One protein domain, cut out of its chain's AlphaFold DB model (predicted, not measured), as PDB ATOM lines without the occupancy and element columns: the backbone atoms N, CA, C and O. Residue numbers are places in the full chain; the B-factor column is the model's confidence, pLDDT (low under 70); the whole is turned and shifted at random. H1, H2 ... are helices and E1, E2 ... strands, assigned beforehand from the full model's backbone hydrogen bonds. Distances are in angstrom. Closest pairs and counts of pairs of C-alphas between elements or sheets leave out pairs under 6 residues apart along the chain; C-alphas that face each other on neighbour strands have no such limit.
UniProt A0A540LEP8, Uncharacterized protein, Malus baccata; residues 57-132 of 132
ATOM      1  N   ASP A  57     -52.243 -22.589  80.785       89.50
ATOM      2  CA  ASP A  57     -52.743 -21.895  81.968       89.50
ATOM      3  C   ASP A  57     -53.026 -22.897  83.091       89.50
ATOM      4  O   ASP A  57     -53.731 -23.891  82.901       89.50
ATOM      5  N   GLY A  58     -52.446 -22.646  84.264       85.06
ATOM      6  CA  GLY A  58     -52.636 -23.483  85.441       85.06
ATOM      7  C   GLY A  58     -53.833 -23.020  86.265       85.06
ATOM      8  O   GLY A  58     -54.096 -21.827  86.406       85.06
ATOM      9  N   SER A  59     -54.566 -23.978  86.830       83.94
ATOM     10  CA  SER A  59     -55.674 -23.699  87.747       83.94
ATOM     11  C   SER A  59     -55.196 -23.797  89.191       83.94
ATOM     12  O   SER A  59     -54.688 -24.837  89.612       83.94
ATOM     13  N   VAL A  60     -55.374 -22.719  89.950       82.12
ATOM     14  CA  VAL A  60     -54.992 -22.633  91.364       82.12
ATOM     15  C   VAL A  60     -56.235 -22.866  92.241       82.12
ATOM     16  O   VAL A  60     -57.330 -22.450  91.856       82.12
ATOM     17  N   PRO A  61     -56.125 -23.527  93.410       81.75
ATOM     18  CA  PRO A  61     -57.240 -23.674  94.348       81.75
ATOM     19  C   PRO A  61     -57.832 -22.333  94.808       81.75
ATOM     20  O   PRO A  61     -57.137 -21.323  94.906       81.75
ATOM     21  N   LEU A  62     -59.114 -22.361  95.195       77.56
ATOM     22  CA  LEU A  62     -59.920 -21.193  95.596       77.56
ATOM     23  C   LEU A  62     -59.322 -20.354  96.740       77.56
ATOM     24  O   LEU A  62     -59.639 -19.180  96.874       77.56
ATOM     25  N   ASN A  63     -58.436 -20.923  97.555       79.19
ATOM     26  CA  ASN A  63     -57.776 -20.192  98.641       79.19
ATOM     27  C   ASN A  63     -56.746 -19.164  98.133       79.19
ATOM     28  O   ASN A  63     -56.321 -18.295  98.887       79.19
ATOM     29  N   LEU A  64     -56.342 -19.272  96.866       74.69
ATOM     30  CA  LEU A  64     -55.365 -18.419  96.191       74.69
ATOM     31  C   LEU A  64     -56.018 -17.682  95.008       74.69
ATOM     32  O   LEU A  64     -55.425 -17.513  93.941       74.69
ATOM     33  N   THR A  65     -57.274 -17.265  95.177       74.50
ATOM     34  CA  THR A  65     -58.004 -16.501  94.159       74.50
ATOM     35  C   THR A  65     -57.264 -15.218  93.793       74.50
ATOM     36  O   THR A  65     -56.818 -14.469  94.666       74.50
ATOM     37  N   GLY A  66     -57.171 -14.955  92.488       76.38
ATOM     38  CA  GLY A  66     -56.506 -13.775  91.932       76.38
ATOM     39  C   GLY A  66     -55.048 -13.994  91.525       76.38
ATOM     40  O   GLY A  66     -54.474 -13.092  90.921       76.38
ATOM     41  N   ILE A  67     -54.464 -15.166  91.802       82.44
ATOM     42  CA  ILE A  67     -53.144 -15.540  91.283       82.44
ATOM     43  C   ILE A  67     -53.309 -16.151  89.891       82.44
ATOM     44  O   ILE A  67     -54.073 -17.100  89.713       82.44
ATOM     45  N   GLN A  68     -52.577 -15.626  88.912       85.38
ATOM     46  CA  GLN A  68     -52.502 -16.214  87.577       85.38
ATOM     47  C   GLN A  68     -51.186 -16.965  87.432       85.38
ATOM     48  O   GLN A  68     -50.116 -16.408  87.676       85.38
ATOM     49  N   ILE A  69     -51.269 -18.224  87.014       87.56
ATOM     50  CA  ILE A  69     -50.100 -19.035  86.692       87.56
ATOM     51  C   ILE A  69     -50.214 -19.544  85.262       87.56
ATOM     52  O   ILE A  69     -51.281 -19.972  84.818       87.56
ATOM     53  N   ALA A  70     -49.103 -19.520  84.546       87.50
ATOM     54  CA  ALA A  70     -49.000 -20.160  83.249       87.50
ATOM     55  C   ALA A  70     -47.637 -20.823  83.125       87.50
ATOM     56  O   ALA A  70     -46.670 -20.389  83.746       87.50
ATOM     57  N   ALA A  71     -47.547 -21.877  82.331       88.25
ATOM     58  CA  ALA A  71     -46.283 -22.517  82.037       88.25
ATOM     59  C   ALA A  71     -46.146 -22.797  80.550       88.25
ATOM     60  O   ALA A  71     -47.114 -23.078  79.844       88.25
ATOM     61  N   MET A  72     -44.918 -22.721  80.057       87.81
ATOM     62  CA  MET A  72     -44.628 -22.888  78.645       87.81
ATOM     63  C   MET A  72     -43.299 -23.594  78.447       87.81
ATOM     64  O   MET A  72     -42.277 -23.201  79.004       87.81
ATOM     65  N   ARG A  73     -43.297 -24.622  77.595       88.88
ATOM     66  CA  ARG A  73     -42.072 -25.335  77.231       88.88
ATOM     67  C   ARG A  73     -41.412 -24.689  76.018       88.88
ATOM     68  O   ARG A  73     -42.037 -24.562  74.960       88.88
ATOM     69  N   LEU A  74     -40.126 -24.384  76.137       88.75
ATOM     70  CA  LEU A  74     -39.293 -23.834  75.072       88.75
ATOM     71  C   LEU A  74     -37.986 -24.618  74.920       88.75
ATOM     72  O   LEU A  74     -37.581 -25.389  75.788       88.75
ATOM     73  N   ARG A  75     -37.347 -24.453  73.759       89.88
ATOM     74  CA  ARG A  75     -35.971 -24.904  73.532       89.88
ATOM     75  C   ARG A  75     -35.045 -23.714  73.661       89.88
ATOM     76  O   ARG A  75     -35.291 -22.707  72.997       89.88
ATOM     77  N   SER A  76     -33.954 -23.870  74.387       86.56
ATOM     78  CA  SER A  76     -32.986 -22.802  74.632       86.56
ATOM     79  C   SER A  76     -32.402 -22.216  73.360       86.56
ATOM     80  O   SER A  76     -32.371 -21.007  73.177       86.56
ATOM     81  N   GLY A  77     -32.060 -23.071  72.391       87.88
ATOM     82  CA  GLY A  77     -31.576 -22.601  71.092       87.88
ATOM     83  C   GLY A  77     -32.613 -21.791  70.302       87.88
ATOM     84  O   GLY A  77     -32.236 -20.922  69.522       87.88
ATOM     85  N   SER A  78     -33.913 -22.053  70.487       88.00
ATOM     86  CA  SER A  78     -34.974 -21.256  69.852       88.00
ATOM     87  C   SER A  78     -35.233 -19.962  70.613       88.00
ATOM     88  O   SER A  78     -35.420 -18.936  69.971       88.00
ATOM     89  N   LEU A  79     -35.222 -20.017  71.947       88.06
ATOM     90  CA  LEU A  79     -35.358 -18.853  72.820       88.06
ATOM     91  C   LEU A  79     -34.237 -17.842  72.554       88.06
ATOM     92  O   LEU A  79     -34.502 -16.673  72.326       88.06
ATOM     93  N   TYR A  80     -32.996 -18.316  72.462       88.31
ATOM     94  CA  TYR A  80     -31.847 -17.476  72.149       88.31
ATOM     95  C   TYR A  80     -31.947 -16.834  70.758       88.31
ATOM     96  O   TYR A  80     -31.645 -15.659  70.592       88.31
ATOM     97  N   ARG A  81     -32.370 -17.599  69.742       89.25
ATOM     98  CA  ARG A  81     -32.366 -17.135  68.343       89.25
ATOM     99  C   ARG A  81     -33.558 -16.277  67.939       89.25
ATOM    100  O   ARG A  81     -33.427 -15.556  66.965       89.25
ATOM    101  N   LYS A  82     -34.721 -16.490  68.553       89.06
ATOM    102  CA  LYS A  82     -35.993 -15.874  68.139       89.06
ATOM    103  C   LYS A  82     -36.724 -15.176  69.279       89.06
ATOM    104  O   LYS A  82     -37.724 -14.525  69.022       89.06
ATOM    105  N   GLY A  83     -36.290 -15.367  70.523       87.25
ATOM    106  CA  GLY A  83     -37.039 -14.889  71.675       87.25
ATOM    107  C   GLY A  83     -38.437 -15.505  71.736       87.25
ATOM    108  O   GLY A  83     -38.670 -16.643  71.301       87.25
ATOM    109  N   PHE A  84     -39.360 -14.740  72.306       86.69
ATOM    110  CA  PHE A  84     -40.784 -15.024  72.275       86.69
ATOM    111  C   PHE A  84     -41.590 -13.724  72.389       86.69
ATOM    112  O   PHE A  84     -41.613 -13.099  73.450       86.69
ATOM    113  N   ASP A  85     -42.279 -13.365  71.304       83.44
ATOM    114  CA  ASP A  85     -42.900 -12.046  71.119       83.44
ATOM    115  C   ASP A  85     -43.951 -11.682  72.182       83.44
ATOM    116  O   ASP A  85     -44.094 -10.516  72.532       83.44
ATOM    117  N   MET A  86     -44.721 -12.646  72.713       83.19
ATOM    118  CA  MET A  86     -45.817 -12.313  73.636       83.19
ATOM    119  C   MET A  86     -46.118 -13.414  74.656       83.19
ATOM    120  O   MET A  86     -47.055 -14.206  74.517       83.19
ATOM    121  N   TYR A  87     -45.325 -13.454  75.726       83.44
ATOM    122  CA  TYR A  87     -45.561 -14.302  76.890       83.44
ATOM    123  C   TYR A  87     -46.439 -13.592  77.928       83.44
ATOM    124  O   TYR A  87     -45.945 -12.953  78.858       83.44
ATOM    125  N   LYS A  88     -47.764 -13.731  77.784       84.44
ATOM    126  CA  LYS A  88     -48.775 -13.044  78.612       84.44
ATOM    127  C   LYS A  88     -48.581 -11.522  78.583       84.44
ATOM    128  O   LYS A  88     -49.024 -10.882  77.639       84.44
ATOM    129  N   GLU A  89     -47.931 -10.968  79.599       81.44
ATOM    130  CA  GLU A  89     -47.697  -9.529  79.776       81.44
ATOM    131  C   GLU A  89     -46.266  -9.110  79.396       81.44
ATOM    132  O   GLU A  89     -45.931  -7.932  79.475       81.44
ATOM    133  N   PHE A  90     -45.416 -10.063  79.003       80.50
ATOM    134  CA  PHE A  90     -43.994  -9.833  78.768       80.50
ATOM    135  C   PHE A  90     -43.563 -10.297  77.379       80.50
ATOM    136  O   PHE A  90     -43.977 -11.351  76.901       80.50
ATOM    137  N   GLU A  91     -42.666  -9.535  76.767       85.31
ATOM    138  CA  GLU A  91     -41.927  -9.933  75.573       85.31
ATOM    139  C   GLU A  91     -40.550 -10.447  75.995       85.31
ATOM    140  O   GLU A  91     -39.883  -9.847  76.845       85.31
ATOM    141  N   ILE A  92     -40.130 -11.578  75.429       85.12
ATOM    142  CA  ILE A  92     -38.802 -12.131  75.679       85.12
ATOM    143  C   ILE A  92     -37.934 -11.810  74.469       85.12
ATOM    144  O   ILE A  92     -38.159 -12.395  73.407       85.12
ATOM    145  N   PRO A  93     -36.938 -10.920  74.607       85.44
ATOM    146  CA  PRO A  93     -36.096 -10.549  73.486       85.44
ATOM    147  C   PRO A  93     -35.208 -11.717  73.046       85.44
ATOM    148  O   PRO A  93     -34.963 -12.681  73.779       85.44
ATOM    149  N   GLU A  94     -34.675 -11.603  71.836       88.38
ATOM    150  CA  GLU A  94     -33.611 -12.477  71.352       88.38
ATOM    151  C   GLU A  94     -32.338 -12.332  72.208       88.38
ATOM    152  O   GLU A  94     -32.087 -11.305  72.841       88.38
ATOM    153  N   GLY A  95     -31.509 -13.375  72.235       84.38
ATOM    154  CA  GLY A  95     -30.246 -13.394  72.974       84.38
ATOM    155  C   GLY A  95     -30.360 -13.804  74.445       84.38
ATOM    156  O   GLY A  95     -29.335 -13.948  75.117       84.38
ATOM    157  N   VAL A  96     -31.573 -14.054  74.950       82.75
ATOM    158  CA  VAL A  96     -31.770 -14.586  76.305       82.75
ATOM    159  C   VAL A  96     -31.156 -15.980  76.393       82.75
ATOM    160  O   VAL A  96     -31.502 -16.882  75.631       82.75
ATOM    161  N   THR A  97     -30.214 -16.124  77.322       80.31
ATOM    162  CA  THR A  97     -29.486 -17.368  77.571       80.31
ATOM    163  C   THR A  97     -29.679 -17.770  79.018       80.31
ATOM    164  O   THR A  97     -29.454 -16.973  79.929       80.31
ATOM    165  N   GLU A  98     -30.071 -19.014  79.234       78.69
ATOM    166  CA  GLU A  98     -30.116 -19.607  80.557       78.69
ATOM    167  C   GLU A  98     -28.743 -20.153  80.983       78.69
ATOM    168  O   GLU A  98     -27.969 -20.670  80.174       78.69
ATOM    169  N   SER A  99     -28.426 -20.023  82.271       80.44
ATOM    170  CA  SER A  99     -27.205 -20.559  82.873       80.44
ATOM    171  C   SER A  99     -27.585 -21.413  84.085       80.44
ATOM    172  O   SER A  99     -28.217 -20.876  85.001       80.44
ATOM    173  N   PRO A 100     -27.229 -22.713  84.123       83.44
ATOM    174  CA  PRO A 100     -26.452 -23.462  83.124       83.44
ATOM    175  C   PRO A 100     -27.235 -23.741  81.826       83.44
ATOM    176  O   PRO A 100     -28.460 -23.825  81.851       83.44
ATOM    177  N   TYR A 101     -26.522 -23.920  80.704       82.75
ATOM    178  CA  TYR A 101     -27.137 -24.229  79.405       82.75
ATOM    179  C   TYR A 101     -27.907 -25.551  79.465       82.75
ATOM    180  O   TYR A 101     -27.343 -26.590  79.821       82.75
ATOM    181  N   VAL A 102     -29.171 -25.520  79.055       82.56
ATOM    182  CA  VAL A 102     -30.006 -26.716  78.900       82.56
ATOM    183  C   VAL A 102     -30.560 -26.776  77.480       82.56
ATOM    184  O   VAL A 102     -30.508 -25.806  76.741       82.56
ATOM    185  N   GLU A 103     -31.079 -27.919  77.033       85.56
ATOM    186  CA  GLU A 103     -31.677 -28.001  75.687       85.56
ATOM    187  C   GLU A 103     -33.164 -27.600  75.686       85.56
ATOM    188  O   GLU A 103     -33.681 -27.017  74.726       85.56
ATOM    189  N   ARG A 104     -33.877 -27.960  76.760       86.38
ATOM    190  CA  ARG A 104     -35.319 -27.764  76.938       86.38
ATOM    191  C   ARG A 104     -35.548 -27.146  78.304       86.38
ATOM    192  O   ARG A 104     -35.044 -27.658  79.297       86.38
ATOM    193  N   LEU A 105     -36.334 -26.084  78.329       84.81
ATOM    194  CA  LEU A 105     -36.659 -25.340  79.532       84.81
ATOM    195  C   LEU A 105     -38.160 -25.089  79.608       84.81
ATOM    196  O   LEU A 105     -38.880 -25.127  78.600       84.81
ATOM    197  N   VAL A 106     -38.629 -24.863  80.825       85.12
ATOM    198  CA  VAL A 106     -40.010 -24.504  81.116       85.12
ATOM    199  C   VAL A 106     -39.989 -23.127  81.751       85.12
ATOM    200  O   VAL A 106     -39.351 -22.924  82.778       85.12
ATOM    201  N   LEU A 107     -40.672 -22.173  81.128       85.06
ATOM    202  CA  LEU A 107     -40.926 -20.886  81.754       85.06
ATOM    203  C   LEU A 107     -42.216 -20.997  82.537       85.06
ATOM    204  O   LEU A 107     -43.223 -21.448  81.996       85.06
ATOM    205  N   VAL A 108     -42.177 -20.558  83.789       84.81
ATOM    206  CA  VAL A 108     -43.356 -20.441  84.638       84.81
ATOM    207  C   VAL A 108     -43.629 -18.955  84.840       84.81
ATOM    208  O   VAL A 108     -42.808 -18.210  85.365       84.81
ATOM    209  N   TYR A 109     -44.783 -18.513  84.360       83.75
ATOM    210  CA  TYR A 109     -45.347 -17.206  84.646       83.75
ATOM    211  C   TYR A 109     -46.124 -17.289  85.948       83.75
ATOM    212  O   TYR A 109     -46.953 -18.185  86.119       83.75
ATOM    213  N   GLN A 110     -45.885 -16.331  86.833       80.12
ATOM    214  CA  GLN A 110     -46.635 -16.183  88.068       80.12
ATOM    215  C   GLN A 110     -46.972 -14.709  88.253       80.12
ATOM    216  O   GLN A 110     -46.085 -13.859  88.297       80.12
ATOM    217  N   ASN A 111     -48.258 -14.414  88.386       81.12
ATOM    218  CA  ASN A 111     -48.753 -13.101  88.749       81.12
ATOM    219  C   ASN A 111     -49.537 -13.233  90.049       81.12
ATOM    220  O   ASN A 111     -50.599 -13.852  90.091       81.12
ATOM    221  N   LEU A 112     -48.981 -12.665  91.118       77.00
ATOM    222  CA  LEU A 112     -49.549 -12.716  92.463       77.00
ATOM    223  C   LEU A 112     -50.686 -11.698  92.657       77.00
ATOM    224  O   LEU A 112     -51.361 -11.721  93.686       77.00
ATOM    225  N   GLY A 113     -50.912 -10.794  91.697       74.81
ATOM    226  CA  GLY A 113     -51.958  -9.779  91.766       74.81
ATOM    227  C   GLY A 113     -51.905  -8.981  93.073       74.81
ATOM    228  O   GLY A 113     -50.856  -8.469  93.471       74.81
ATOM    229  N   ASN A 114     -53.037  -8.928  93.779       67.75
ATOM    230  CA  ASN A 114     -53.202  -8.171  95.025       67.75
ATOM    231  C   ASN A 114     -52.319  -8.685  96.187       67.75
ATOM    232  O   ASN A 114     -52.096  -7.978  97.167       67.75
ATOM    233  N   TRP A 115     -51.781  -9.903  96.072       64.00
ATOM    234  CA  TRP A 115     -50.893 -10.501  97.072       64.00
ATOM    235  C   TRP A 115     -49.466  -9.927  97.028       64.00
ATOM    236  O   TRP A 115     -48.710 -10.097  97.987       64.00
ATOM    237  N   SER A 116     -49.107  -9.192  95.965       58.94
ATOM    238  CA  SER A 116     -47.820  -8.487  95.839       58.94
ATOM    239  C   SER A 116     -47.684  -7.294  96.797       58.94
ATOM    240  O   SER A 116     -46.583  -6.988  97.244       58.94
ATOM    241  N   MET A 117     -48.788  -6.647  97.200       55.22
ATOM    242  CA  MET A 117     -48.734  -5.520  98.147       55.22
ATOM    243  C   MET A 117     -48.360  -5.946  99.573       55.22
ATOM    244  O   MET A 117     -47.787  -5.158 100.320       55.22
ATOM    245  N   GLN A 118     -48.674  -7.182  99.971       53.44
ATOM    246  CA  GLN A 118     -48.416  -7.660 101.334       53.44
ATOM    247  C   GLN A 118     -46.977  -8.156 101.525       53.44
ATOM    248  O   GLN A 118     -46.449  -8.158 102.639       53.44
ATOM    249  N   LYS A 119     -46.328  -8.581 100.443       49.44
ATOM    250  CA  LYS A 119     -44.954  -9.072 100.435       49.44
ATOM    251  C   LYS A 119     -44.176  -8.138  99.532       49.44
ATOM    252  O   LYS A 119     -44.282  -8.285  98.330       49.44
ATOM    253  N   SER A 120     -43.441  -7.193 100.117       42.72
ATOM    254  CA  SER A 120     -42.545  -6.231  99.454       42.72
ATOM    255  C   SER A 120     -41.519  -6.912  98.521       42.72
ATOM    256  O   SER A 120     -40.324  -6.952  98.804       42.72
ATOM    257  N   CYS A 121     -41.989  -7.488  97.420       47.66
ATOM    258  CA  CYS A 121     -41.266  -8.266  96.434       47.66
ATOM    259  C   CYS A 121     -41.899  -7.952  95.070       47.66
ATOM    260  O   CYS A 121     -43.101  -8.162  94.904       47.66
ATOM    261  N   PRO A 122     -41.117  -7.445  94.103       46.97
ATOM    262  CA  PRO A 122     -41.581  -7.261  92.731       46.97
ATOM    263  C   PRO A 122     -42.149  -8.551  92.123       46.97
ATOM    264  O   PRO A 122     -41.813  -9.650  92.560       46.97
ATOM    265  N   ASN A 123     -42.978  -8.425  91.085       50.50
ATOM    266  CA  ASN A 123     -43.340  -9.549  90.225       50.50
ATOM    267  C   ASN A 123     -42.064 -10.054  89.531       50.50
ATOM    268  O   ASN A 123     -41.627  -9.482  88.534       50.50
ATOM    269  N   TRP A 124     -41.429 -11.085  90.083       45.97
ATOM    270  CA  TRP A 124     -40.276 -11.735  89.470       45.97
ATOM    271  C   TRP A 124     -40.769 -12.902  88.619       45.97
ATOM    272  O   TRP A 124     -41.467 -13.785  89.118       45.97
ATOM    273  N   ILE A 125     -40.392 -12.932  87.340       50.69
ATOM    274  CA  ILE A 125     -40.516 -14.150  86.536       50.69
ATOM    275  C   ILE A 125     -39.516 -15.146  87.120       50.69
ATOM    276  O   ILE A 125     -38.308 -15.007  86.921       50.69
ATOM    277  N   SER A 126     -40.010 -16.137  87.859       49.91
ATOM    278  CA  SER A 126     -39.175 -17.258  88.265       49.91
ATOM    279  C   SER A 126     -39.079 -18.231  87.093       49.91
ATOM    280  O   SER A 126     -39.935 -19.094  86.882       49.91
ATOM    281  N   GLY A 127     -38.046 -18.045  86.270       48.97
ATOM    282  CA  GLY A 127     -37.649 -19.011  85.252       48.97
ATOM    283  C   GLY A 127     -37.069 -20.253  85.919       48.97
ATOM    284  O   GLY A 127     -35.855 -20.415  85.974       48.97
ATOM    285  N   HIS A 128     -37.925 -21.112  86.470       50.06
ATOM    286  CA  HIS A 128     -37.481 -22.366  87.067       50.06
ATOM    287  C   HIS A 128     -37.186 -23.400  85.983       50.06
ATOM    288  O   HIS A 128     -38.091 -23.986  85.387       50.06
ATOM    289  N   LEU A 129     -35.895 -23.647  85.771       40.47
ATOM    290  CA  LEU A 129     -35.363 -24.738  84.963       40.47
ATOM    291  C   LEU A 129     -35.729 -26.085  85.598       40.47
ATOM    292  O   LEU A 129     -34.984 -26.607  86.422       40.47
ATOM    293  N   VAL A 130     -36.863 -26.671  85.214       46.19
ATOM    294  CA  VAL A 130     -37.133 -28.086  85.510       46.19
ATOM    295  C   VAL A 130     -36.977 -28.877  84.224       46.19
ATOM    296  O   VAL A 130     -37.754 -28.755  83.274       46.19
ATOM    297  N   ILE A 131     -35.900 -29.651  84.202       36.66
ATOM    298  CA  ILE A 131     -35.607 -30.656  83.191       36.66
ATOM    299  C   ILE A 131     -36.532 -31.852  83.494       36.66
ATOM    300  O   ILE A 131     -36.514 -32.313  84.636       36.66
ATOM    301  N   PRO A 132     -37.366 -32.330  82.552       37.84
ATOM    302  CA  PRO A 132     -38.035 -33.621  82.695       37.84
ATOM    303  C   PRO A 132     -37.047 -34.788  82.577       37.84
ATOM    304  O   PRO A 132     -36.101 -34.682  81.759       37.84
TER     305      PRO A 132
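Overview. This is residues 57 to 132 of the 132 residues of an uncharacterized protein of Malus baccata (UniProt A0A540LEP8). A long two-stranded antiparallel ribbon, E1 beside E4, makes the long axis of this domain, with a short helix at each end: H1 follows E1 at one end and H2 follows E4 at the other. From the H1 end a small hairpin of E2 and E3 folds back alongside the ribbon as a separate piece, and after H2 a long tail with no named element, residues 117 to 132, turns back toward the H1 end. The printed part has 76 residues, with two named helices and four named strands in the order E1, H1, E2, E3, E4, H2; the two sheets, E1 - E4 and E2 - E3, are antiparallel. The class is mixed, helices and strands, though under half of the residues are in named elements. The whole is only just loose, close to compact, with a radius of gyration of the C-alphas of 13.8 A, and elongated, spanning 38 by 24 by 22 A.

Arrangement. Residues 57 to 58 pair briefly, antiparallel, with residues 69 to 70 of E1, the strand of residues 68 to 75. E1 and E4, residues 104 to 111, are antiparallel neighbours at 162 degrees between their directions; N 70 and O 109 are 3.0 A apart and N 109 and O 70 are 2.7 A apart, within hydrogen-bond range. The closest C-alphas of E4 and H1, residues 76 to 82, are those of Arg 104 and Ser 76, 5.9 A apart. E2, residues 84 to 87, and E3, residues 90 to 92, form a hairpin at 154 degrees, with N 87 and O 90 within hydrogen-bond range at 2.8 A. E2 and E3 are apart from E1; E2 and E4 are only just apart, closest 8.3 A. The closest C-alphas of E1 and H2, residues 113 to 116, are those of Gln 68 and Gly 113, 7.7 A apart. Every O i to N i+4 pair in H1 is within hydrogen-bond range; H2 is too short for such a pair, and its one O i to N i+3 pair is within range.

Along the chain. E1 begins at C-alpha 68, (-52.502, -16.214, 87.577), and is 23.4 A long. H1 measures 10.0 A, E2 6.7 A and E3 6.5 A. E4 measures 23.1 A from C-alpha 104, (-35.319, -27.764, 76.938), to C-alpha 111. H2, 5.9 A long, ends at C-alpha 116, (-47.820, -8.487, 95.839).

Size, cuts and confidence. The two C-alphas farthest apart, those of Asn 63 and Arg 81, are 39.7 A from each other. The printed part has no cut. The link from E3 to E4, 11 residues, is long; the other four are tight. The mean pLDDT of the printed part is 75.4, and residues 114 to 132 are under 70.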